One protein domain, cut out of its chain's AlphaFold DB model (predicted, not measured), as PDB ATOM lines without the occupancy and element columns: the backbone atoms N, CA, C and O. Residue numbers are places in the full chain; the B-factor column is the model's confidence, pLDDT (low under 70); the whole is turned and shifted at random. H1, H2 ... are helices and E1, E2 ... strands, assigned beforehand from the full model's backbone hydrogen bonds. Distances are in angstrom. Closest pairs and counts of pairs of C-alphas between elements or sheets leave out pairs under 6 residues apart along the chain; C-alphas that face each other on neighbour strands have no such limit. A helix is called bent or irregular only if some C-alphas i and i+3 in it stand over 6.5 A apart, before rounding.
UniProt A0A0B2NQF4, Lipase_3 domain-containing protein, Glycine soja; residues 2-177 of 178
ATOM      1  N   GLY A   2     205.722 231.996 174.486       88.75
ATOM      2  CA  GLY A   2     205.724 231.153 173.273       88.75
ATOM      3  C   GLY A   2     206.586 229.882 173.355       88.75
ATOM      4  O   GLY A   2     206.124 228.816 172.965       88.75
ATOM      5  N   GLY A   3     207.791 229.956 173.939       90.56
ATOM      6  CA  GLY A   3     208.668 228.782 174.075       90.56
ATOM      7  C   GLY A   3     208.057 227.651 174.914       90.56
ATOM      8  O   GLY A   3     208.125 226.488 174.533       90.56
ATOM      9  N   ALA A   4     207.364 228.006 176.001       93.44
ATOM     10  CA  ALA A   4     206.622 227.056 176.824       93.44
ATOM     11  C   ALA A   4     205.541 226.313 176.018       93.44
ATOM     12  O   ALA A   4     205.459 225.086 176.049       93.44
ATOM     13  N   LEU A   5     204.743 227.065 175.257       94.25
ATOM     14  CA  LEU A   5     203.673 226.506 174.436       94.25
ATOM     15  C   LEU A   5     204.211 225.605 173.315       94.25
ATOM     16  O   LEU A   5     203.630 224.558 173.051       94.25
ATOM     17  N   GLY A   6     205.339 225.975 172.700       94.44
ATOM     18  CA  GLY A   6     205.988 225.160 171.670       94.44
ATOM     19  C   GLY A   6     206.375 223.768 172.172       94.44
ATOM     20  O   GLY A   6     206.222 222.786 171.450       94.44
ATOM     21  N   ILE A   7     206.798 223.656 173.434       95.06
ATOM     22  CA  ILE A   7     207.104 222.352 174.024       95.06
ATOM     23  C   ILE A   7     205.866 221.591 174.450       95.06
ATOM     24  O   ILE A   7     205.807 220.394 174.190       95.06
ATOM     25  N   LEU A   8     204.866 222.266 175.018       95.25
ATOM     26  CA  LEU A   8     203.583 221.628 175.323       95.25
ATOM     27  C   LEU A   8     202.931 221.037 174.069       95.25
ATOM     28  O   LEU A   8     202.363 219.952 174.135       95.25
ATOM     29  N   PHE A   9     203.065 221.698 172.919       95.31
ATOM     30  CA  PHE A   9     202.639 221.136 171.641       95.31
ATOM     31  C   PHE A   9     203.351 219.809 171.341       95.31
ATOM     32  O   PHE A   9     202.688 218.801 171.107       95.31
ATOM     33  N   GLY A  10     204.685 219.769 171.444       95.31
ATOM     34  CA  GLY A  10     205.453 218.526 171.302       95.31
ATOM     35  C   GLY A  10     205.038 217.445 172.309       95.31
ATOM     36  O   GLY A  10     204.923 216.276 171.949       95.31
ATOM     37  N   THR A  11     204.736 217.826 173.553       95.44
ATOM     38  CA  THR A  11     204.202 216.914 174.573       95.44
ATOM     39  C   THR A  11     202.881 216.296 174.154       95.44
ATOM     40  O   THR A  11     202.734 215.081 174.246       95.44
ATOM     41  N   ILE A  12     201.935 217.105 173.679       96.38
ATOM     42  CA  ILE A  12     200.619 216.636 173.237       96.38
ATOM     43  C   ILE A  12     200.783 215.653 172.073       96.38
ATOM     44  O   ILE A  12     200.199 214.573 172.118       96.38
ATOM     45  N   LEU A  13     201.641 215.953 171.092       96.56
ATOM     46  CA  LEU A  13     201.927 215.019 169.996       96.56
ATOM     47  C   LEU A  13     202.453 213.669 170.507       96.56
ATOM     48  O   LEU A  13     201.996 212.616 170.063       96.56
ATOM     49  N   CYS A  14     203.379 213.681 171.470       95.19
ATOM     50  CA  CYS A  14     203.900 212.457 172.078       95.19
ATOM     51  C   CYS A  14     202.851 211.693 172.898       95.19
ATOM     52  O   CYS A  14     202.852 210.461 172.869       95.19
ATOM     53  N   LEU A  15     201.968 212.398 173.613       95.31
ATOM     54  CA  LEU A  15     200.905 211.800 174.425       95.31
ATOM     55  C   LEU A  15     199.832 211.133 173.562       95.31
ATOM     56  O   LEU A  15     199.396 210.028 173.877       95.31
ATOM     57  N   HIS A  16     199.445 211.775 172.460       96.19
ATOM     58  CA  HIS A  16     198.467 211.243 171.510       96.19
ATOM     59  C   HIS A  16     199.070 210.252 170.501       96.19
ATOM     60  O   HIS A  16     198.335 209.671 169.710       96.19
ATOM     61  N   ASN A  17     200.385 210.003 170.561       92.94
ATOM     62  CA  ASN A  17     201.130 209.177 169.604       92.94
ATOM     63  C   ASN A  17     200.890 209.599 168.141       92.94
ATOM     64  O   ASN A  17     200.704 208.756 167.265       92.94
ATOM     65  N   GLU A  18     200.927 210.905 167.872       95.12
ATOM     66  CA  GLU A  18     200.783 211.489 166.530       95.12
ATOM     67  C   GLU A  18     202.057 211.269 165.693       95.12
ATOM     68  O   GLU A  18     202.819 212.199 165.410       95.12
ATOM     69  N   THR A  19     202.330 210.014 165.325       92.00
ATOM     70  CA  THR A  19     203.596 209.593 164.698       92.00
ATOM     71  C   THR A  19     203.885 210.329 163.397       92.00
ATOM     72  O   THR A  19     205.012 210.769 163.197       92.00
ATOM     73  N   LEU A  20     202.869 210.560 162.560       94.62
ATOM     74  CA  LEU A  20     203.024 211.267 161.285       94.62
ATOM     75  C   LEU A  20     203.571 212.688 161.468       94.62
ATOM     76  O   LEU A  20     204.390 213.145 160.669       94.62
ATOM     77  N   LEU A  21     203.109 213.403 162.498       95.06
ATOM     78  CA  LEU A  21     203.590 214.752 162.794       95.06
ATOM     79  C   LEU A  21     204.969 214.710 163.450       95.06
ATOM     80  O   LEU A  21     205.823 215.515 163.095       95.06
ATOM     81  N   LEU A  22     205.197 213.760 164.359       94.69
ATOM     82  CA  LEU A  22     206.478 213.587 165.045       94.69
ATOM     83  C   LEU A  22     207.614 213.223 164.081       94.69
ATOM     84  O   LEU A  22     208.702 213.765 164.209       94.69
ATOM     85  N   GLU A  23     207.359 212.376 163.086       92.94
ATOM     86  CA  GLU A  23     208.339 211.998 162.055       92.94
ATOM     87  C   GLU A  23     208.681 213.150 161.102       92.94
ATOM     88  O   GLU A  23     209.748 213.164 160.492       92.94
ATOM     89  N   ARG A  24     207.779 214.127 160.962       94.25
ATOM     90  CA  ARG A  24     207.998 215.335 160.152       94.25
ATOM     91  C   ARG A  24     208.551 216.504 160.960       94.25
ATOM     92  O   ARG A  24     208.919 217.525 160.380       94.25
ATOM     93  N   LEU A  25     208.581 216.384 162.284       94.56
ATOM     94  CA  LEU A  25     209.065 217.419 163.178       94.56
ATOM     95  C   LEU A  25     210.582 217.289 163.328       94.56
ATOM     96  O   LEU A  25     211.070 216.555 164.178       94.56
ATOM     97  N   GLU A  26     211.328 218.045 162.529       93.69
ATOM     98  CA  GLU A  26     212.795 218.052 162.601       93.69
ATOM     99  C   GLU A  26     213.300 218.495 163.984       93.69
ATOM    100  O   GLU A  26     214.227 217.918 164.555       93.69
ATOM    101  N   GLY A  27     212.663 219.514 164.563       94.06
ATOM    102  CA  GLY A  27     213.020 219.955 165.895       94.06
ATOM    103  C   GLY A  27     212.162 221.071 166.457       94.06
ATOM    104  O   GLY A  27     211.364 221.704 165.768       94.06
ATOM    105  N   ILE A  28     212.356 221.311 167.748       95.88
ATOM    106  CA  ILE A  28     211.736 222.386 168.507       95.88
ATOM    107  C   ILE A  28     212.851 223.306 169.007       95.88
ATOM    108  O   ILE A  28     213.779 222.877 169.694       95.88
ATOM    109  N   TYR A  29     212.744 224.590 168.675       95.00
ATOM    110  CA  TYR A  29     213.700 225.623 169.064       95.00
ATOM    111  C   TYR A  29     212.974 226.677 169.883       95.00
ATOM    112  O   TYR A  29     211.990 227.265 169.434       95.00
ATOM    113  N   THR A  30     213.429 226.887 171.110       96.00
ATOM    114  CA  THR A  30     212.728 227.744 172.072       96.00
ATOM    115  C   THR A  30     213.651 228.832 172.573       96.00
ATOM    116  O   THR A  30     214.844 228.609 172.736       96.00
ATOM    117  N   PHE A  31     213.098 230.015 172.815       95.50
ATOM    118  CA  PHE A  31     213.844 231.206 173.208       95.50
ATOM    119  C   PHE A  31     213.288 231.701 174.536       95.50
ATOM    120  O   PHE A  31     212.081 231.944 174.646       95.50
ATOM    121  N   GLY A  32     214.135 231.776 175.562       94.31
ATOM    122  CA  GLY A  32     213.720 232.260 176.879       94.31
ATOM    123  C   GLY A  32     212.632 231.407 177.533       94.31
ATOM    124  O   GLY A  32     211.776 231.923 178.248       94.31
ATOM    125  N   GLN A  33     212.585 230.106 177.240       94.62
ATOM    126  CA  GLN A  33     211.529 229.235 177.748       94.62
ATOM    127  C   GLN A  33     211.677 228.993 179.262       94.62
ATOM    128  O   GLN A  33     212.744 228.539 179.677       94.62
ATOM    129  N   PRO A  34     210.603 229.165 180.062       94.00
ATOM    130  CA  PRO A  34     210.588 228.759 181.467       94.00
ATOM    131  C   PRO A  34     210.586 227.234 181.625       94.00
ATOM    132  O   PRO A  34     210.257 226.489 180.697       94.00
ATOM    133  N   ARG A  35     210.912 226.748 182.821       91.94
ATOM    134  CA  ARG A  35     210.747 225.329 183.154       91.94
ATOM    135  C   ARG A  35     209.264 224.957 183.138       91.94
ATOM    136  O   ARG A  35     208.411 225.770 183.481       91.94
ATOM    137  N   LEU A  36     208.964 223.733 182.709       91.44
ATOM    138  CA  LEU A  36     207.585 223.310 182.425       91.44
ATOM    139  C   LEU A  36     207.096 222.115 183.224       91.44
ATOM    140  O   LEU A  36     205.902 222.015 183.476       91.44
ATOM    141  N   GLY A  37     207.989 221.208 183.595       90.25
ATOM    142  CA  GLY A  37     207.608 220.013 184.325       90.25
ATOM    143  C   GLY A  37     208.747 219.509 185.182       90.25
ATOM    144  O   GLY A  37     209.842 220.071 185.182       90.25
ATOM    145  N   ASP A  38     208.455 218.454 185.918       92.62
ATOM    146  CA  ASP A  38     209.371 217.794 186.829       92.62
ATOM    147  C   ASP A  38     210.336 216.836 186.101       92.62
ATOM    148  O   ASP A  38     210.449 216.781 184.869       92.62
ATOM    149  N   GLU A  39     211.077 216.059 186.884       90.81
ATOM    150  CA  GLU A  39     212.002 215.063 186.358       90.81
ATOM    151  C   GLU A  39     211.293 213.947 185.566       90.81
ATOM    152  O   GLU A  39     211.799 213.499 184.536       90.81
ATOM    153  N   ALA A  40     210.089 213.533 185.976       93.81
ATOM    154  CA  ALA A  40     209.324 212.513 185.261       93.81
ATOM    155  C   ALA A  40     208.902 213.007 183.869       93.81
ATOM    156  O   ALA A  40     209.122 212.321 182.866       93.81
ATOM    157  N   TYR A  41     208.377 214.230 183.796       93.81
ATOM    158  CA  TYR A  41     208.014 214.898 182.551       93.81
ATOM    159  C   TYR A  41     209.210 215.045 181.602       93.81
ATOM    160  O   TYR A  41     209.130 214.706 180.418       93.81
ATOM    161  N   THR A  42     210.343 215.525 182.121       93.12
ATOM    162  CA  THR A  42     211.550 215.731 181.309       93.12
ATOM    163  C   THR A  42     212.132 214.420 180.784       93.12
ATOM    164  O   THR A  42     212.536 214.359 179.620       93.12
ATOM    165  N   ASN A  43     212.132 213.359 181.593       95.00
ATOM    166  CA  ASN A  43     212.582 212.032 181.177       95.00
ATOM    167  C   ASN A  43     211.662 211.416 180.117       95.00
ATOM    168  O   ASN A  43     212.160 210.880 179.123       95.00
ATOM    169  N   TYR A  44     210.341 211.547 180.277       95.50
ATOM    170  CA  TYR A  44     209.361 211.085 179.292       95.50
ATOM    171  C   TYR A  44     209.592 211.728 177.917       95.50
ATOM    172  O   TYR A  44     209.756 211.024 176.915       95.50
ATOM    173  N   LEU A  45     209.678 213.061 177.863       95.56
ATOM    174  CA  LEU A  45     209.874 213.775 176.600       95.56
ATOM    175  C   LEU A  45     211.240 213.507 175.980       95.56
ATOM    176  O   LEU A  45     211.332 213.328 174.768       95.56
ATOM    177  N   ARG A  46     212.299 213.427 176.793       94.69
ATOM    178  CA  ARG A  46     213.645 213.094 176.310       94.69
ATOM    179  C   ARG A  46     213.658 211.750 175.584       94.69
ATOM    180  O   ARG A  46     214.261 211.644 174.520       94.69
ATOM    181  N   GLN A  47     212.995 210.736 176.140       95.56
ATOM    182  CA  GLN A  47     212.902 209.419 175.510       95.56
ATOM    183  C   GLN A  47     212.076 209.463 174.221       95.56
ATOM    184  O   GLN A  47     212.519 208.936 173.202       95.56
ATOM    185  N   LYS A  48     210.914 210.128 174.240       95.50
ATOM    186  CA  LYS A  48     210.039 210.243 173.065       95.50
ATOM    187  C   LYS A  48     210.704 211.001 171.918       95.50
ATOM    188  O   LYS A  48     210.734 210.496 170.802       95.50
ATOM    189  N   PHE A  49     211.302 212.158 172.189       94.94
ATOM    190  CA  PHE A  49     211.995 212.944 171.165       94.94
ATOM    191  C   PHE A  49     213.193 212.194 170.593       94.94
ATOM    192  O   PHE A  49     213.361 212.173 169.379       94.94
ATOM    193  N   LYS A  50     213.965 211.489 171.433       93.50
ATOM    194  CA  LYS A  50     215.054 210.629 170.953       93.50
ATOM    195  C   LYS A  50     214.543 209.508 170.042       93.50
ATOM    196  O   LYS A  50     215.158 209.250 169.017       93.50
ATOM    197  N   GLY A  51     213.428 208.865 170.393       93.00
ATOM    198  CA  GLY A  51     212.828 207.804 169.576       93.00
ATOM    199  C   GLY A  51     212.321 208.285 168.211       93.00
ATOM    200  O   GLY A  51     212.405 207.546 167.236       93.00
ATOM    201  N   HIS A  52     211.849 209.530 168.134       92.94
ATOM    202  CA  HIS A  52     211.363 210.154 166.898       92.94
ATOM    203  C   HIS A  52     212.408 211.034 166.194       92.94
ATOM    204  O   HIS A  52     212.071 211.692 165.220       92.94
ATOM    205  N   HIS A  53     213.664 211.042 166.657       92.62
ATOM    206  CA  HIS A  53     214.749 211.879 166.122       92.62
ATOM    207  C   HIS A  53     214.436 213.388 166.101       92.62
ATOM    208  O   HIS A  53     214.973 214.131 165.286       92.62
ATOM    209  N   VAL A  54     213.599 213.857 167.030       94.19
ATOM    210  CA  VAL A  54     213.241 215.274 167.161       94.19
ATOM    211  C   VAL A  54     214.353 216.003 167.910       94.19
ATOM    212  O   VAL A  54     214.613 215.719 169.086       94.19
ATOM    213  N   ARG A  55     214.992 216.987 167.270       93.50
ATOM    214  CA  ARG A  55     215.986 217.835 167.941       93.50
ATOM    215  C   ARG A  55     215.287 218.828 168.867       93.50
ATOM    216  O   ARG A  55     214.333 219.487 168.474       93.50
ATOM    217  N   TYR A  56     215.771 218.992 170.095       94.62
ATOM    218  CA  TYR A  56     215.247 220.012 171.004       94.62
ATOM    219  C   TYR A  56     216.362 220.884 171.574       94.62
ATOM    220  O   TYR A  56     217.213 220.414 172.336       94.62
ATOM    221  N   CYS A  57     216.319 222.168 171.218       93.88
ATOM    222  CA  CYS A  57     217.287 223.169 171.642       93.88
ATOM    223  C   CYS A  57     216.592 224.338 172.348       93.88
ATOM    224  O   CYS A  57     215.583 224.880 171.885       93.88
ATOM    225  N   ARG A  58     217.181 224.762 173.463       95.25
ATOM    226  CA  ARG A  58     216.735 225.905 174.259       95.25
ATOM    227  C   ARG A  58     217.775 227.007 174.176       95.25
ATOM    228  O   ARG A  58     218.880 226.844 174.680       95.25
ATOM    229  N   PHE A  59     217.417 228.125 173.570       95.19
ATOM    230  CA  PHE A  59     218.218 229.337 173.548       95.19
ATOM    231  C   PHE A  59     218.002 230.106 174.849       95.19
ATOM    232  O   PHE A  59     216.868 230.438 175.211       95.19
ATOM    233  N   VAL A  60     219.103 230.403 175.534       95.25
ATOM    234  CA  VAL A  60     219.118 231.178 176.774       95.25
ATOM    235  C   VAL A  60     220.114 232.314 176.621       95.25
ATOM    236  O   VAL A  60     221.311 232.082 176.450       95.25
ATOM    237  N   TYR A  61     219.618 233.544 176.695       94.50
ATOM    238  CA  TYR A  61     220.463 234.725 176.639       94.50
ATOM    239  C   TYR A  61     220.834 235.192 178.046       94.50
ATOM    240  O   TYR A  61     219.976 235.528 178.860       94.50
ATOM    241  N   CYS A  62     222.134 235.239 178.319       92.19
ATOM    242  CA  CYS A  62     222.755 235.961 179.417       92.19
ATOM    243  C   CYS A  62     222.026 235.722 180.756       92.19
ATOM    244  O   CYS A  62     221.866 234.582 181.215       92.19
ATOM    245  N   ASN A  63     221.553 236.800 181.377       91.00
ATOM    246  CA  ASN A  63     220.836 236.771 182.641       91.00
ATOM    247  C   ASN A  63     219.306 236.708 182.487       91.00
ATOM    248  O   ASN A  63     218.614 237.122 183.404       91.00
ATOM    249  N   ASP A  64     218.756 236.218 181.371       91.94
ATOM    250  CA  ASP A  64     217.299 236.128 181.194       91.94
ATOM    251  C   ASP A  64     216.618 235.422 182.380       91.94
ATOM    252  O   ASP A  64     216.878 234.257 182.692       91.94
ATOM    253  N   LEU A  65     215.725 236.137 183.055       90.38
ATOM    254  CA  LEU A  65     215.044 235.623 184.231       90.38
ATOM    255  C   LEU A  65     214.102 234.450 183.909       90.38
ATOM    256  O   LEU A  65     213.965 233.536 184.722       90.38
ATOM    257  N   VAL A  66     213.460 234.444 182.739       92.56
ATOM    258  CA  VAL A  66     212.345 233.531 182.447       92.56
ATOM    259  C   VAL A  66     212.775 232.060 182.413       92.56
ATOM    260  O   VAL A  66     212.120 231.256 183.077       92.56
ATOM    261  N   PRO A  67     213.892 231.668 181.767       91.81
ATOM    262  CA  PRO A  67     214.397 230.297 181.835       91.81
ATOM    263  C   PRO A  67     214.714 229.781 183.231       91.81
ATOM    264  O   PRO A  67     214.879 228.578 183.423       91.81
ATOM    265  N   ARG A  68     214.832 230.656 184.227       88.94
ATOM    266  CA  ARG A  68     215.201 230.293 185.599       88.94
ATOM    267  C   ARG A  68     213.989 230.095 186.501       88.94
ATOM    268  O   ARG A  68     214.171 229.780 187.674       88.94
ATOM    269  N   LEU A  69     212.784 230.198 185.941       88.62
ATOM    270  CA  LEU A  69     211.513 230.023 186.631       88.62
ATOM    271  C   LEU A  69     210.655 228.934 185.960       88.62
ATOM    272  O   LEU A  69     210.744 228.772 184.742       88.62
ATOM    273  N   PRO A  70     209.795 228.222 186.711       89.38
ATOM    274  CA  PRO A  70     209.826 228.076 188.171       89.38
ATOM    275  C   PRO A  70     211.159 227.480 188.651       89.38
ATOM    276  O   PRO A  70     211.907 226.923 187.843       89.38
ATOM    277  N   TYR A  71     211.503 227.647 189.927       82.25
ATOM    278  CA  TYR A  71     212.808 227.228 190.439       82.25
ATOM    279  C   TYR A  71     212.963 225.705 190.444       82.25
ATOM    280  O   TYR A  71     212.007 224.953 190.625       82.25
ATOM    281  N   ASP A  72     214.197 225.252 190.242       81.06
ATOM    282  CA  ASP A  72     214.564 223.862 190.498       81.06
ATOM    283  C   ASP A  72     215.073 223.733 191.939       81.06
ATOM    284  O   ASP A  72     216.282 223.704 192.188       81.06
ATOM    285  N   ASP A  73     214.146 223.766 192.889       79.56
ATOM    286  CA  ASP A  73     214.396 223.539 194.309       79.56
ATOM    287  C   ASP A  73     213.534 222.379 194.831       79.56
ATOM    288  O   ASP A  73     212.809 221.725 194.078       79.56
ATOM    289  N   LYS A  74     213.645 222.082 196.128       72.06
ATOM    290  CA  LYS A  74     212.912 220.971 196.751       72.06
ATOM    291  C   LYS A  74     211.395 221.189 196.791       72.06
ATOM    292  O   LYS A  74     210.677 220.215 196.982       72.06
ATOM    293  N   GLU A  75     210.922 222.424 196.656       72.81
ATOM    294  CA  GLU A  75     209.500 222.761 196.745       72.81
ATOM    295  C   GLU A  75     208.839 222.717 195.366       72.81
ATOM    296  O   GLU A  75     207.760 222.153 195.206       72.81
ATOM    297  N   MET A  76     209.505 223.279 194.357       73.69
ATOM    298  CA  MET A  76     208.993 223.414 192.999       73.69
ATOM    299  C   MET A  76     209.399 222.246 192.085       73.69
ATOM    300  O   MET A  76     208.592 221.815 191.268       73.69
ATOM    301  N   MET A  77     210.618 221.710 192.217       83.25
ATOM    302  CA  MET A  77     211.137 220.539 191.481       83.25
ATOM    303  C   MET A  77     211.052 220.602 189.942       83.25
ATOM    304  O   MET A  77     211.146 219.572 189.268       83.25
ATOM    305  N   PHE A  78     210.906 221.791 189.353       86.31
ATOM    306  CA  PHE A  78     210.832 221.932 187.902       86.31
ATOM    307  C   PHE A  78     212.213 221.735 187.270       86.31
ATOM    308  O   PHE A  78     213.203 222.321 187.704       86.31
ATOM    309  N   LYS A  79     212.278 220.948 186.195       88.44
ATOM    310  CA  LYS A  79     213.504 220.597 185.478       88.44
ATOM    311  C   LYS A  79     213.476 221.096 184.039       88.44
ATOM    312  O   LYS A  79     212.433 221.258 183.405       88.44
ATOM    313  N   HIS A  80     214.674 221.302 183.506       91.38
ATOM    314  CA  HIS A  80     214.900 221.504 182.080       91.38
ATOM    315  C   HIS A  80     215.354 220.207 181.405       91.38
ATOM    316  O   HIS A  80     215.937 219.330 182.036       91.38
ATOM    317  N   PHE A  81     215.131 220.105 180.094       90.75
ATOM    318  CA  PHE A  81     215.681 219.040 179.250       90.75
ATOM    319  C   PHE A  81     216.062 219.584 177.871       90.75
ATOM    320  O   PHE A  81     215.773 220.740 177.567       90.75
ATOM    321  N   GLY A  82     216.717 218.766 177.049       88.81
ATOM    322  CA  GLY A  82     217.249 219.202 175.757       88.81
ATOM    323  C   GLY A  82     218.508 220.056 175.887       88.81
ATOM    324  O   GLY A  82     218.933 220.412 176.991       88.81
ATOM    325  N   THR A  83     219.099 220.380 174.744       92.06
ATOM    326  CA  THR A  83     220.388 221.072 174.659       92.06
ATOM    327  C   THR A  83     220.220 222.555 174.978       92.06
ATOM    328  O   THR A  83     219.417 223.234 174.335       92.06
ATOM    329  N   CYS A  84     220.967 223.077 175.957       93.88
ATOM    330  CA  CYS A  84     220.976 224.508 176.255       93.88
ATOM    331  C   CYS A  84     222.021 225.210 175.384       93.88
ATOM    332  O   CYS A  84     223.217 224.950 175.497       93.88
ATOM    333  N   LEU A  85     221.559 226.122 174.538       94.69
ATOM    334  CA  LEU A  85     222.381 227.015 173.734       94.69
ATOM    335  C   LEU A  85     222.451 228.352 174.469       94.69
ATOM    336  O   LEU A  85     221.490 229.124 174.472       94.69
ATOM    337  N   PHE A  86     223.560 228.578 175.165       94.06
ATOM    338  CA  PHE A  86     223.769 229.756 175.991       94.06
ATOM    339  C   PHE A  86     224.544 230.831 175.230       94.06
ATOM    340  O   PHE A  86     225.477 230.533 174.486       94.06
ATOM    341  N   PHE A  87     224.157 232.087 175.450       94.06
ATOM    342  CA  PHE A  87     224.813 233.252 174.868       94.06
ATOM    343  C   PHE A  87     225.137 234.255 175.959       94.06
ATOM    344  O   PHE A  87     224.265 234.601 176.752       94.06
ATOM    345  N   ASN A  88     226.368 234.750 176.009       92.12
ATOM    346  CA  ASN A  88     226.717 235.818 176.944       92.12
ATOM    347  C   ASN A  88     226.330 237.210 176.399       92.12
ATOM    348  O   ASN A  88     225.792 237.333 175.300       92.12
ATOM    349  N   ARG A  89     226.633 238.277 177.152       91.06
ATOM    350  CA  ARG A  89     226.323 239.668 176.758       91.06
ATOM    351  C   ARG A  89     226.881 240.088 175.390       91.06
ATOM    352  O   ARG A  89     226.302 240.940 174.728       91.06
ATOM    353  N   HIS A  90     227.994 239.490 174.956       91.88
ATOM    354  CA  HIS A  90     228.615 239.764 173.657       91.88
ATOM    355  C   HIS A  90     228.125 238.805 172.558       91.88
ATOM    356  O   HIS A  90     228.690 238.788 171.468       91.88
ATOM    357  N   TYR A  91     227.087 238.010 172.839       92.94
ATOM    358  CA  TYR A  91     226.539 236.968 171.967       92.94
ATOM    359  C   TYR A  91     227.527 235.839 171.642       92.94
ATOM    360  O   TYR A  91     227.384 235.144 170.635       92.94
ATOM    361  N   GLU A  92     228.522 235.612 172.501       92.25
ATOM    362  CA  GLU A  92     229.392 234.444 172.379       92.25
ATOM    363  C   GLU A  92     228.619 233.191 172.786       92.25
ATOM    364  O   GLU A  92     227.941 233.177 173.813       92.25
ATOM    365  N   PHE A  93     228.718 232.163 171.948       92.56
ATOM    366  CA  PHE A  93     227.926 230.942 172.027       92.56
ATOM    367  C   PHE A  93     228.647 229.838 172.806       92.56
ATOM    368  O   PHE A  93     229.814 229.548 172.533       92.56
ATOM    369  N   GLU A  94     227.913 229.169 173.694       90.94
ATOM    370  CA  GLU A  94     228.359 227.995 174.439       90.94
ATOM    371  C   GLU A  94     227.229 226.956 174.549       90.94
ATOM    372  O   GLU A  94     226.055 227.300 174.704       90.94
ATOM    373  N   VAL A  95     227.579 225.669 174.478       91.25
ATOM    374  CA  VAL A  95     226.640 224.571 174.747       91.25
ATOM    375  C   VAL A  95     226.774 224.179 176.207       91.25
ATOM    376  O   VAL A  95     227.847 223.764 176.637       91.25
ATOM    377  N   LEU A  96     225.680 224.277 176.954       87.06
ATOM    378  CA  LEU A  96     225.637 223.918 178.365       87.06
ATOM    379  C   LEU A  96     224.646 222.772 178.600       87.06
ATOM    380  O   LEU A  96     223.613 222.674 177.933       87.06
ATOM    381  N   GLU A  97     224.928 221.919 179.586       77.00
ATOM    382  CA  GLU A  97     223.939 220.946 180.074       77.00
ATOM    383  C   GLU A  97     222.795 221.664 180.803       77.00
ATOM    384  O   GLU A  97     221.612 221.378 180.602       77.00
ATOM    385  N   GLU A  98     223.149 222.670 181.600       73.75
ATOM    386  CA  GLU A  98     222.217 223.527 182.309       73.75
ATOM    387  C   GLU A  98     222.669 224.988 182.241       73.75
ATOM    388  O   GLU A  98     223.861 225.287 182.252       73.75
ATOM    389  N   GLN A  99     221.707 225.909 182.144       68.50
ATOM    390  CA  GLN A  99     221.988 227.339 182.018       68.50
ATOM    391  C   GLN A  99     222.838 227.856 183.185       68.50
ATOM    392  O   GLN A  99     222.633 227.473 184.342       68.50
ATOM    393  N   TRP A 100     223.754 228.780 182.886       63.31
ATOM    394  CA  TRP A 100     224.588 229.403 183.908       63.31
ATOM    395  C   TRP A 100     223.720 230.058 184.992       63.31
ATOM    396  O   TRP A 100     222.780 230.796 184.689       63.31
ATOM    397  N   ASN A 101     224.036 229.787 186.258       70.88
ATOM    398  CA  ASN A 101     223.245 230.192 187.419       70.88
ATOM    399  C   ASN A 101     221.776 229.741 187.342       70.88
ATOM    400  O   ASN A 101     220.856 230.512 187.061       70.88
ATOM    401  N   LYS A 102     221.586 228.453 187.622       66.56
ATOM    402  CA  LYS A 102     220.323 227.720 187.548       66.56
ATOM    403  C   LYS A 102     219.125 228.442 188.178       66.56
ATOM    404  O   LYS A 102     218.085 228.515 187.533       66.56
ATOM    405  N   ASN A 103     219.259 228.982 189.390       62.72
ATOM    406  CA  ASN A 103     218.130 229.542 190.151       62.72
ATOM    407  C   ASN A 103     218.401 230.920 190.785       62.72
ATOM    408  O   ASN A 103     217.630 231.355 191.628       62.72
ATOM    409  N   TYR A 104     219.502 231.603 190.464       64.38
ATOM    410  CA  TYR A 104     219.866 232.879 191.107       64.38
ATOM    411  C   TYR A 104     220.035 232.851 192.640       64.38
ATOM    412  O   TYR A 104     220.069 233.903 193.265       64.38
ATOM    413  N   PHE A 105     220.223 231.685 193.269       60.66
ATOM    414  CA  PHE A 105     220.322 231.594 194.736       60.66
ATOM    415  C   PHE A 105     221.723 231.857 195.319       60.66
ATOM    416  O   PHE A 105     221.852 232.120 196.512       60.66
ATOM    417  N   SER A 106     222.791 231.804 194.517       58.81
ATOM    418  CA  SER A 106     224.149 232.059 195.020       58.81
ATOM    419  C   SER A 106     224.439 233.561 195.099       58.81
ATOM    420  O   SER A 106     224.449 234.236 194.070       58.81
ATOM    421  N   LEU A 107     224.756 234.078 196.294       48.97
ATOM    422  CA  LEU A 107     225.209 235.464 196.525       48.97
ATOM    423  C   LEU A 107     226.374 235.865 195.602       48.97
ATOM    424  O   LEU A 107     226.391 236.971 195.062       48.97
ATOM    425  N   TRP A 108     227.292 234.929 195.345       53.09
ATOM    426  CA  TRP A 108     228.426 235.089 194.426       53.09
ATOM    427  C   TRP A 108     228.010 235.292 192.965       53.09
ATOM    428  O   TRP A 108     228.800 235.773 192.158       53.09
ATOM    429  N   CYS A 109     226.773 234.944 192.620       56.75
ATOM    430  CA  CYS A 109     226.224 235.071 191.278       56.75
ATOM    431  C   CYS A 109     225.115 236.132 191.171       56.75
ATOM    432  O   CYS A 109     224.792 236.511 190.052       56.75
ATOM    433  N   VAL A 110     224.572 236.641 192.287       59.22
ATOM    434  CA  VAL A 110     223.610 237.764 192.316       59.22
ATOM    435  C   VAL A 110     224.322 239.119 192.236       59.22
ATOM    436  O   VAL A 110     223.912 239.979 191.463       59.22
ATOM    437  N   ILE A 111     225.439 239.296 192.956       59.94
ATOM    438  CA  ILE A 111     226.280 240.510 192.896       59.94
ATOM    439  C   ILE A 111     226.771 240.848 191.469       59.94
ATOM    440  O   ILE A 111     226.729 242.022 191.093       59.94
ATOM    441  N   PRO A 112     227.195 239.887 190.622       73.62
ATOM    442  CA  PRO A 112     227.582 240.204 189.249       73.62
ATOM    443  C   PRO A 112     226.409 240.586 188.329       73.62
ATOM    444  O   PRO A 112     226.669 241.050 187.221       73.62
ATOM    445  N   MET A 113     225.137 240.440 188.729       80.88
ATOM    446  CA  MET A 113     224.010 240.722 187.825       80.88
ATOM    447  C   MET A 113     223.733 242.217 187.627       80.88
ATOM    448  O   MET A 113     223.622 242.610 186.465       80.88
ATOM    449  N   PRO A 114     223.682 243.073 188.672       83.88
ATOM    450  CA  PRO A 114     223.638 244.524 188.482       83.88
ATOM    451  C   PRO A 114     224.865 245.046 187.730       83.88
ATOM    452  O   PRO A 114     224.735 245.890 186.849       83.88
ATOM    453  N   TYR A 115     226.051 244.493 188.011       87.81
ATOM    454  CA  TYR A 115     227.263 244.831 187.263       87.81
ATOM    455  C   TYR A 115     227.119 244.483 185.776       87.81
ATOM    456  O   TYR A 115     227.398 245.314 184.912       87.81
ATOM    457  N   ASN A 116     226.611 243.291 185.457       89.88
ATOM    458  CA  ASN A 116     226.346 242.919 184.076       89.88
ATOM    459  C   ASN A 116     225.265 243.806 183.443       89.88
ATOM    460  O   ASN A 116     225.417 244.180 182.291       89.88
ATOM    461  N   ALA A 117     224.228 244.216 184.180       90.62
ATOM    462  CA  ALA A 117     223.220 245.151 183.678       90.62
ATOM    463  C   ALA A 117     223.820 246.521 183.304       90.62
ATOM    464  O   ALA A 117     223.465 247.083 182.270       90.62
ATOM    465  N   ILE A 118     224.782 247.030 184.083       92.25
ATOM    466  CA  ILE A 118     225.543 248.240 183.724       92.25
ATOM    467  C   ILE A 118     226.336 248.014 182.428       92.25
ATOM    468  O   ILE A 118     226.316 248.861 181.534       92.25
ATOM    469  N   LEU A 119     227.011 246.869 182.297       93.00
ATOM    470  CA  LEU A 119     227.770 246.542 181.086       93.00
ATOM    471  C   LEU A 119     226.875 246.376 179.853       93.00
ATOM    472  O   LEU A 119     227.267 246.804 178.776       93.00
ATOM    473  N   GLU A 120     225.680 245.811 180.000       92.81
ATOM    474  CA  GLU A 120     224.665 245.696 178.944       92.81
ATOM    475  C   GLU A 120     224.181 247.079 178.477       92.81
ATOM    476  O   GLU A 120     224.012 247.314 177.281       92.81
ATOM    477  N   ILE A 121     224.024 248.035 179.400       93.50
ATOM    478  CA  ILE A 121     223.718 249.429 179.052       93.50
ATOM    479  C   ILE A 121     224.862 250.047 178.241       93.50
ATOM    480  O   ILE A 121     224.618 250.639 177.193       93.50
ATOM    481  N   ILE A 122     226.111 249.880 178.677       92.88
ATOM    482  CA  ILE A 122     227.275 250.361 177.919       92.88
ATOM    483  C   ILE A 122     227.330 249.685 176.537       92.88
ATOM    484  O   ILE A 122     227.561 250.348 175.524       92.88
ATOM    485  N   TRP A 123     227.065 248.380 176.484       91.56
ATOM    486  CA  TRP A 123     227.097 247.587 175.262       91.56
ATOM    487  C   TRP A 123     226.057 248.037 174.233       91.56
ATOM    488  O   TRP A 123     226.387 248.098 173.050       91.56
ATOM    489  N   SER A 124     224.862 248.463 174.666       90.62
ATOM    490  CA  SER A 124     223.810 248.979 173.771       90.62
ATOM    491  C   SER A 124     224.272 250.140 172.871       90.62
ATOM    492  O   SER A 124     223.795 250.288 171.744       90.62
ATOM    493  N   PHE A 125     225.260 250.926 173.317       90.25
ATOM    494  CA  PHE A 125     225.874 251.994 172.520       90.25
ATOM    495  C   PHE A 125     227.036 251.514 171.640       90.25
ATOM    496  O   PHE A 125     227.282 252.083 170.575       90.25
ATOM    497  N   ILE A 126     227.763 250.483 172.073       93.00
ATOM    498  CA  ILE A 126     228.971 249.985 171.396       93.00
ATOM    499  C   ILE A 126     228.620 249.011 170.266       93.00
ATOM    500  O   ILE A 126     229.267 249.033 169.216       93.00
ATOM    501  N   ILE A 127     227.574 248.198 170.437       93.06
ATOM    502  CA  ILE A 127     227.212 247.109 169.520       93.06
ATOM    503  C   ILE A 127     227.020 247.582 168.075       93.06
ATOM    504  O   ILE A 127     227.495 246.932 167.146       93.06
ATOM    505  N   ALA A 128     226.422 248.758 167.862       92.62
ATOM    506  CA  ALA A 128     226.221 249.316 166.526       92.62
ATOM    507  C   ALA A 128     227.547 249.626 165.808       92.62
ATOM    508  O   ALA A 128     227.648 249.500 164.588       92.62
ATOM    509  N   ARG A 129     228.576 250.029 166.562       91.81
ATOM    510  CA  ARG A 129     229.913 250.304 166.025       91.81
ATOM    511  C   ARG A 129     230.680 249.013 165.745       91.81
ATOM    512  O   ARG A 129     231.440 248.972 164.785       91.81
ATOM    513  N   GLN A 130     230.511 247.995 166.584       91.50
ATOM    514  CA  GLN A 130     231.287 246.757 166.499       91.50
ATOM    515  C   GLN A 130     230.688 245.734 165.527       91.50
ATOM    516  O   GLN A 130     231.425 245.133 164.751       91.50
ATOM    517  N   SER A 131     229.368 245.560 165.551       92.06
ATOM    518  CA  SER A 131     228.650 244.563 164.750       92.06
ATOM    519  C   SER A 131     227.928 245.166 163.540       92.06
ATOM    520  O   SER A 131     227.475 244.434 162.664       92.06
ATOM    521  N   GLY A 132     227.834 246.497 163.462       92.94
ATOM    522  CA  GLY A 132     227.221 247.230 162.354       92.94
ATOM    523  C   GLY A 132     225.900 247.920 162.724       92.94
ATOM    524  O   GLY A 132     225.266 247.581 163.727       92.94
ATOM    525  N   PRO A 133     225.443 248.886 161.904       92.44
ATOM    526  CA  PRO A 133     224.320 249.765 162.238       92.44
ATOM    527  C   PRO A 133     222.982 249.034 162.395       92.44
ATOM    528  O   PRO A 133     222.094 249.544 163.073       92.44
ATOM    529  N   TYR A 134     222.844 247.840 161.810       91.44
ATOM    530  CA  TYR A 134     221.652 246.997 161.930       91.44
ATOM    531  C   TYR A 134     221.381 246.538 163.372       91.44
ATOM    532  O   TYR A 134     220.230 246.369 163.755       91.44
ATOM    533  N   TYR A 135     222.425 246.400 164.194       91.75
ATOM    534  CA  TYR A 135     222.312 245.953 165.588       91.75
ATOM    535  C   TYR A 135     222.047 247.091 166.574       91.75
ATOM    536  O   TYR A 135     222.034 246.876 167.785       91.75
ATOM    537  N   ARG A 136     221.878 248.321 166.076       91.19
ATOM    538  CA  ARG A 136     221.661 249.490 166.921       91.19
ATOM    539  C   ARG A 136     220.376 249.336 167.723       91.19
ATOM    540  O   ARG A 136     219.297 249.140 167.170       91.19
ATOM    541  N   GLU A 137     220.488 249.510 169.031       90.56
ATOM    542  CA  GLU A 137     219.322 249.560 169.899       90.56
ATOM    543  C   GLU A 137     218.597 250.902 169.792       90.56
ATOM    544  O   GLU A 137     219.205 251.976 169.748       90.56
ATOM    545  N   GLY A 138     217.268 250.830 169.734       90.00
ATOM    546  CA  GLY A 138     216.406 252.002 169.802       90.00
ATOM    547  C   GLY A 138     216.235 252.508 171.235       90.00
ATOM    548  O   GLY A 138     216.456 251.785 172.206       90.00
ATOM    549  N   TRP A 139     215.742 253.741 171.370       89.94
ATOM    550  CA  TRP A 139     215.508 254.384 172.669       89.94
ATOM    551  C   TRP A 139     214.591 253.592 173.608       89.94
ATOM    552  O   TRP A 139     214.804 253.605 174.816       89.94
ATOM    553  N   PHE A 140     213.598 252.880 173.065       90.94
ATOM    554  CA  PHE A 140     212.704 252.038 173.861       90.94
ATOM    555  C   PHE A 140     213.445 250.874 174.533       90.94
ATOM    556  O   PHE A 140     213.282 250.647 175.727       90.94
ATOM    557  N   LEU A 141     214.293 250.162 173.784       90.44
ATOM    558  CA  LEU A 141     215.067 249.038 174.317       90.44
ATOM    559  C   LEU A 141     216.140 249.515 175.287       90.44
ATOM    560  O   LEU A 141     216.312 248.912 176.341       90.44
ATOM    561  N   PHE A 142     216.771 250.651 174.995       91.19
ATOM    562  CA  PHE A 142     217.665 251.307 175.940       91.19
ATOM    563  C   PHE A 142     216.958 251.623 177.270       91.19
ATOM    564  O   PHE A 142     217.452 251.249 178.334       91.19
ATOM    565  N   ALA A 143     215.776 252.250 177.229       91.25
ATOM    566  CA  ALA A 143     214.990 252.521 178.434       91.25
ATOM    567  C   ALA A 143     214.640 251.219 179.173       91.25
ATOM    568  O   ALA A 143     214.793 251.139 180.390       91.25
ATOM    569  N   PHE A 144     214.265 250.165 178.442       91.69
ATOM    570  CA  PHE A 144     214.009 248.848 179.020       91.69
ATOM    571  C   PHE A 144     215.256 248.255 179.698       91.69
ATOM    572  O   PHE A 144     215.144 247.740 180.809       91.69
ATOM    573  N   ARG A 145     216.461 248.411 179.126       92.00
ATOM    574  CA  ARG A 145     217.723 247.979 179.759       92.00
ATOM    575  C   ARG A 145     217.976 248.644 181.108       92.00
ATOM    576  O   ARG A 145     218.495 247.982 182.004       92.00
ATOM    577  N   THR A 146     217.560 249.898 181.301       90.81
ATOM    578  CA  THR A 146     217.728 250.581 182.601       90.81
ATOM    579  C   THR A 146     216.938 249.924 183.736       90.81
ATOM    580  O   THR A 146     217.394 249.940 184.879       90.81
ATOM    581  N   ILE A 147     215.827 249.239 183.431       90.44
ATOM    582  CA  ILE A 147     215.065 248.448 184.415       90.44
ATOM    583  C   ILE A 147     215.925 247.310 184.984       90.44
ATOM    584  O   ILE A 147     215.773 246.941 186.147       90.44
ATOM    585  N   GLY A 148     216.891 246.806 184.208       87.69
ATOM    586  CA  GLY A 148     217.836 245.770 184.630       87.69
ATOM    587  C   GLY A 148     218.728 246.165 185.806       87.69
ATOM    588  O   GLY A 148     219.283 245.283 186.454       87.69
ATOM    589  N   LEU A 149     218.847 247.460 186.114       88.44
ATOM    590  CA  LEU A 149     219.545 247.935 187.313       88.44
ATOM    591  C   LEU A 149     218.745 247.666 188.596       88.44
ATOM    592  O   LEU A 149     219.339 247.521 189.660       88.44
ATOM    593  N   ILE A 150     217.414 247.591 188.491       86.94
ATOM    594  CA  ILE A 150     216.500 247.318 189.609       86.94
ATOM    595  C   ILE A 150     216.173 245.825 189.664       86.94
ATOM    596  O   ILE A 150     216.271 245.208 190.720       86.94
ATOM    597  N   ILE A 151     215.799 245.242 188.519       85.69
ATOM    598  CA  ILE A 151     215.461 243.821 188.388       85.69
ATOM    599  C   ILE A 151     216.358 243.207 187.307       85.69
ATOM    600  O   ILE A 151     215.977 243.156 186.128       85.69
ATOM    601  N   PRO A 152     217.570 242.757 187.677       82.94
ATOM    602  CA  PRO A 152     218.490 242.150 186.734       82.94
ATOM    603  C   PRO A 152     217.858 240.954 186.022       82.94
ATOM    604  O   PRO A 152     217.200 240.118 186.637       82.94
ATOM    605  N   GLY A 153     218.072 240.875 184.711       85.25
ATOM    606  CA  GLY A 153     217.619 239.750 183.897       85.25
ATOM    607  C   GLY A 153     216.272 239.911 183.201       85.25
ATOM    608  O   GLY A 153     216.035 239.229 182.209       85.25
ATOM    609  N   VAL A 154     215.425 240.856 183.625       89.31
ATOM    610  CA  VAL A 154     214.191 241.186 182.885       89.31
ATOM    611  C   VAL A 154     214.495 241.712 181.476       89.31
ATOM    612  O   VAL A 154     213.895 241.208 180.527       89.31
ATOM    613  N   PRO A 155     215.457 242.640 181.279       91.31
ATOM    614  CA  PRO A 155     215.751 243.140 179.938       91.31
ATOM    615  C   PRO A 155     216.307 242.082 178.988       91.31
ATOM    616  O   PRO A 155     216.046 242.136 177.793       91.31
ATOM    617  N   ALA A 156     217.007 241.087 179.538       91.06
ATOM    618  CA  ALA A 156     217.579 239.977 178.784       91.06
ATOM    619  C   ALA A 156     216.512 239.028 178.197       91.06
ATOM    620  O   ALA A 156     216.835 238.210 177.342       91.06
ATOM    621  N   HIS A 157     215.238 239.156 178.591       91.88
ATOM    622  CA  HIS A 157     214.116 238.469 177.938       91.88
ATOM    623  C   HIS A 157     213.611 239.200 176.673       91.88
ATOM    624  O   HIS A 157     212.481 238.994 176.222       91.88
ATOM    625  N   GLY A 158     214.410 240.106 176.105       90.75
ATOM    626  CA  GLY A 158     214.058 240.870 174.915       90.75
ATOM    627  C   GLY A 158     214.152 240.039 173.625       90.75
ATOM    628  O   GLY A 158     215.132 239.321 173.421       90.75
ATOM    629  N   PRO A 159     213.194 240.163 172.683       90.56
ATOM    630  CA  PRO A 159     213.257 239.444 171.408       90.56
ATOM    631  C   PRO A 159     214.466 239.859 170.554       90.56
ATOM    632  O   PRO A 159     215.007 239.032 169.824       90.56
ATOM    633  N   GLN A 160     214.919 241.115 170.667       91.94
ATOM    634  CA  GLN A 160     216.109 241.598 169.963       91.94
ATOM    635  C   GLN A 160     217.375 240.851 170.400       91.94
ATOM    636  O   GLN A 160     218.182 240.495 169.548       91.94
ATOM    637  N   ASP A 161     217.537 240.552 171.689       93.69
ATOM    638  CA  ASP A 161     218.708 239.819 172.172       93.69
ATOM    639  C   ASP A 161     218.722 238.367 171.688       93.69
ATOM    640  O   ASP A 161     219.774 237.839 171.322       93.69
ATOM    641  N   TYR A 162     217.553 237.730 171.603       93.94
ATOM    642  CA  TYR A 162     217.434 236.392 171.027       93.94
ATOM    643  C   TYR A 162     217.711 236.371 169.524       93.94
ATOM    644  O   TYR A 162     218.430 235.489 169.049       93.94
ATOM    645  N   LEU A 163     217.221 237.367 168.784       93.69
ATOM    646  CA  LEU A 163     217.546 237.523 167.369       93.69
ATOM    647  C   LEU A 163     219.057 237.733 167.180       93.69
ATOM    648  O   LEU A 163     219.694 237.010 166.416       93.69
ATOM    649  N   ASN A 164     219.658 238.647 167.942       94.00
ATOM    650  CA  ASN A 164     221.095 238.907 167.909       94.00
ATOM    651  C   ASN A 164     221.917 237.669 168.282       94.00
ATOM    652  O   ASN A 164     222.936 237.411 167.649       94.00
ATOM    653  N   SER A 165     221.455 236.857 169.234       93.50
ATOM    654  CA  SER A 165     222.097 235.588 169.600       93.50
ATOM    655  C   SER A 165     222.175 234.625 168.414       93.50
ATOM    656  O   SER A 165     223.201 233.981 168.212       93.50
ATOM    657  N   THR A 166     221.127 234.557 167.587       91.56
ATOM    658  CA  THR A 166     221.135 233.710 166.381       91.56
ATOM    659  C   THR A 166     221.983 234.269 165.240       91.56
ATOM    660  O   THR A 166     222.545 233.490 164.477       91.56
ATOM    661  N   LEU A 167     222.095 235.597 165.127       92.38
ATOM    662  CA  LEU A 167     222.803 236.262 164.027       92.38
ATOM    663  C   LEU A 167     224.303 236.452 164.295       92.38
ATOM    664  O   LEU A 167     225.118 236.306 163.388       92.38
ATOM    665  N   LEU A 168     224.669 236.803 165.528       92.62
ATOM    666  CA  LEU A 168     226.052 237.060 165.947       92.62
ATOM    667  C   LEU A 168     226.703 235.834 166.587       92.62
ATOM    668  O   LEU A 168     227.927 235.682 166.547       92.62
ATOM    669  N   GLY A 169     225.895 234.947 167.165       89.12
ATOM    670  CA  GLY A 169     226.378 233.705 167.736       89.12
ATOM    671  C   GLY A 169     226.874 232.760 166.650       89.12
ATOM    672  O   GLY A 169     226.193 232.497 165.663       89.12
ATOM    673  N   LYS A 170     228.065 232.183 166.842       86.75
ATOM    674  CA  LYS A 170     228.669 231.203 165.918       86.75
ATOM    675  C   LYS A 170     228.009 229.816 166.039       86.75
ATOM    676  O   LYS A 170     228.702 228.808 166.185       86.75
ATOM    677  N   ILE A 171     226.677 229.772 165.984       85.69
ATOM    678  CA  ILE A 171     225.837 228.585 166.215       85.69
ATOM    679  C   ILE A 171     225.955 227.541 165.108       85.69
ATOM    680  O   ILE A 171     225.729 226.360 165.351       85.69
ATOM    681  N   GLU A 172     226.354 227.947 163.902       79.88
ATOM    682  CA  GLU A 172     226.475 227.041 162.755       79.88
ATOM    683  C   GLU A 172     227.391 225.852 163.040       79.88
ATOM    684  O   GLU A 172     227.153 224.758 162.542       79.88
ATOM    685  N   LYS A 173     228.427 226.047 163.864       74.81
ATOM    686  CA  LYS A 173     229.344 224.969 164.247       74.81
ATOM    687  C   LYS A 173     228.645 223.853 165.015       74.81
ATOM    688  O   LYS A 173     229.067 222.712 164.910       74.81
ATOM    689  N   HIS A 174     227.606 224.180 165.781       78.62
ATOM    690  CA  HIS A 174     226.840 223.195 166.532       78.62
ATOM    691  C   HIS A 174     225.932 222.375 165.612       78.62
ATOM    692  O   HIS A 174     225.875 221.160 165.740       78.62
ATOM    693  N   PHE A 175     225.275 223.026 164.648       78.19
ATOM    694  CA  PHE A 175     224.327 222.367 163.745       78.19
ATOM    695  C   PHE A 175     224.975 221.674 162.537       78.19
ATOM    696  O   PHE A 175     224.335 220.836 161.915       78.19
ATOM    697  N   LYS A 176     226.227 222.009 162.199       67.44
ATOM    698  CA  LYS A 176     227.022 221.340 161.149       67.44
ATOM    699  C   LYS A 176     227.817 220.127 161.657       67.44
ATOM    700  O   LYS A 176     228.474 219.481 160.852       67.44
ATOM    701  N   ALA A 177     227.829 219.864 162.965       54.69
ATOM    702  CA  ALA A 177     228.620 218.795 163.583       54.69
ATOM    703  C   ALA A 177     227.891 217.435 163.649       54.69
ATOM    704  O   ALA A 177     228.300 216.576 164.429       54.69
TER     705      ALA A 177
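What this domain is: This is residues 2 to 177 of the 178 residues of the protein "Lipase_3 domain-containing protein" of Glycine soja (UniProt A0A0B2NQF4). A strongly twisted sheet of four strands is covered by a helix on each face: H1 lies along the edge strand E1, and H7 lies across E2 and E3 on the opposite face. Beyond the ends of E1, E2 and E3 lies a helical hairpin of H5 and H6, set off from the sheet, while H2 and H3 lie toward the beginnings of E1 and E2, so that these two groups of helices lie at opposite ends of the longest axis. The 21 residues 62 to 82, with no named element, loop from the end of E2 back to the beginning of E3. The printed part has 176 residues, with eight named helices and four named strands in the order H1 H2 E1 H3 E2 E3 E4 H4 H5 H6 H7 H8; the sheet is mixed, in the order E1 E2 E3 E4, and the class is mixed, helices and strands. The whole is compact, with a radius of gyration of the C-alphas of 17.2 A and spans of 49 by 38 by 27 A.

Where its parts are: H1 is residues 2 to 15, 20.0 A long, and begins at C-alpha 2 at (205.724, 231.153, 173.273). H2 is residues 19 to 24. E1 is residues 27 to 31, 13.4 A, and H3 is residues 39 to 51, 18.3 A. E2, the longest strand, is residues 55 to 61, 19.5 A, beginning at C-alpha 55 at (215.986, 217.835, 167.941). E3 is residues 83 to 87, 13.0 A, and E4 is residues 93 to 96. H4 is residues 107 to 110. H5, the longest helix, is residues 112 to 131, 24.9 A; it has a kink of 55 degrees near residue 125 and is irregular, but only just, with C-alphas 125 and 128 6.6 A apart. H6 is residues 139 to 147, 13.2 A, and H7 is residues 159 to 168, 14.1 A. H8 is residues 172 to 175, ending at C-alpha 175 at (224.327, 222.367, 163.745).

How they stand to each other: E1 and E2 are parallel at 12 degrees, with N 30 and O 57 within hydrogen-bond range at 3.0 A. E2 and E3 are parallel at 26 degrees, with N 58 and O 83 at 2.8 A. E3 and E4 form an antiparallel hairpin at 143 degrees, with N 86 and O 94 at 2.8 A. H1 and H3 on one face and H7 on the other make three layers, helices on both faces of a sheet. H1 runs along the strands over E1, at a height over the sheet of 9.3 A; its closest C-alphas to E1 are Gly 3 and Thr 30, 4.6 A. H7 runs across the strands over E2 and E3, at a height of 8.5 A; the closest C-alphas of H7 and E2 are Tyr 162 and Tyr 61, 6.6 A. E1, H3 and E2 form a strand-helix-strand unit, two parallel neighbour strands with a helix between, and its crossover is right-handed. H1 and H3 only just touch, with 3 pairs of C-alphas within 8 A, the closest Cys 14 and Lys 48 at 6.6 A. H1 and H2 touch only at the corner, closest at the C-alphas of Leu 13 and Leu 22, 6.9 A. H8 only grazes the sheet with residues 173 to 174. The helical hairpin H5 and H6 is not on the sheet; the two touch with a shallow tilt of 18 degrees, opposite ways, closest at the C-alphas of Ile 121 and Arg 145, 6.2 A. H4 and H5 meet only through their link. In H1, H3 and H7 every O i to N i+4 pair is within hydrogen-bond range, against 1 of 2 in H2, 13 of 16 in H5 and 4 of 5 in H6; H4 and H8 are too short for such a pair.

The domain as a whole: The two C-alphas farthest apart, those of His 16 and Arg 129, are 50.4 A apart. The printed part has no cut. The long links are E2 to E3 and H6 to H7. The mean pLDDT of the printed part is 88.3; residues 99 to 100, 102 to 111 and 176 to 177 are under 70.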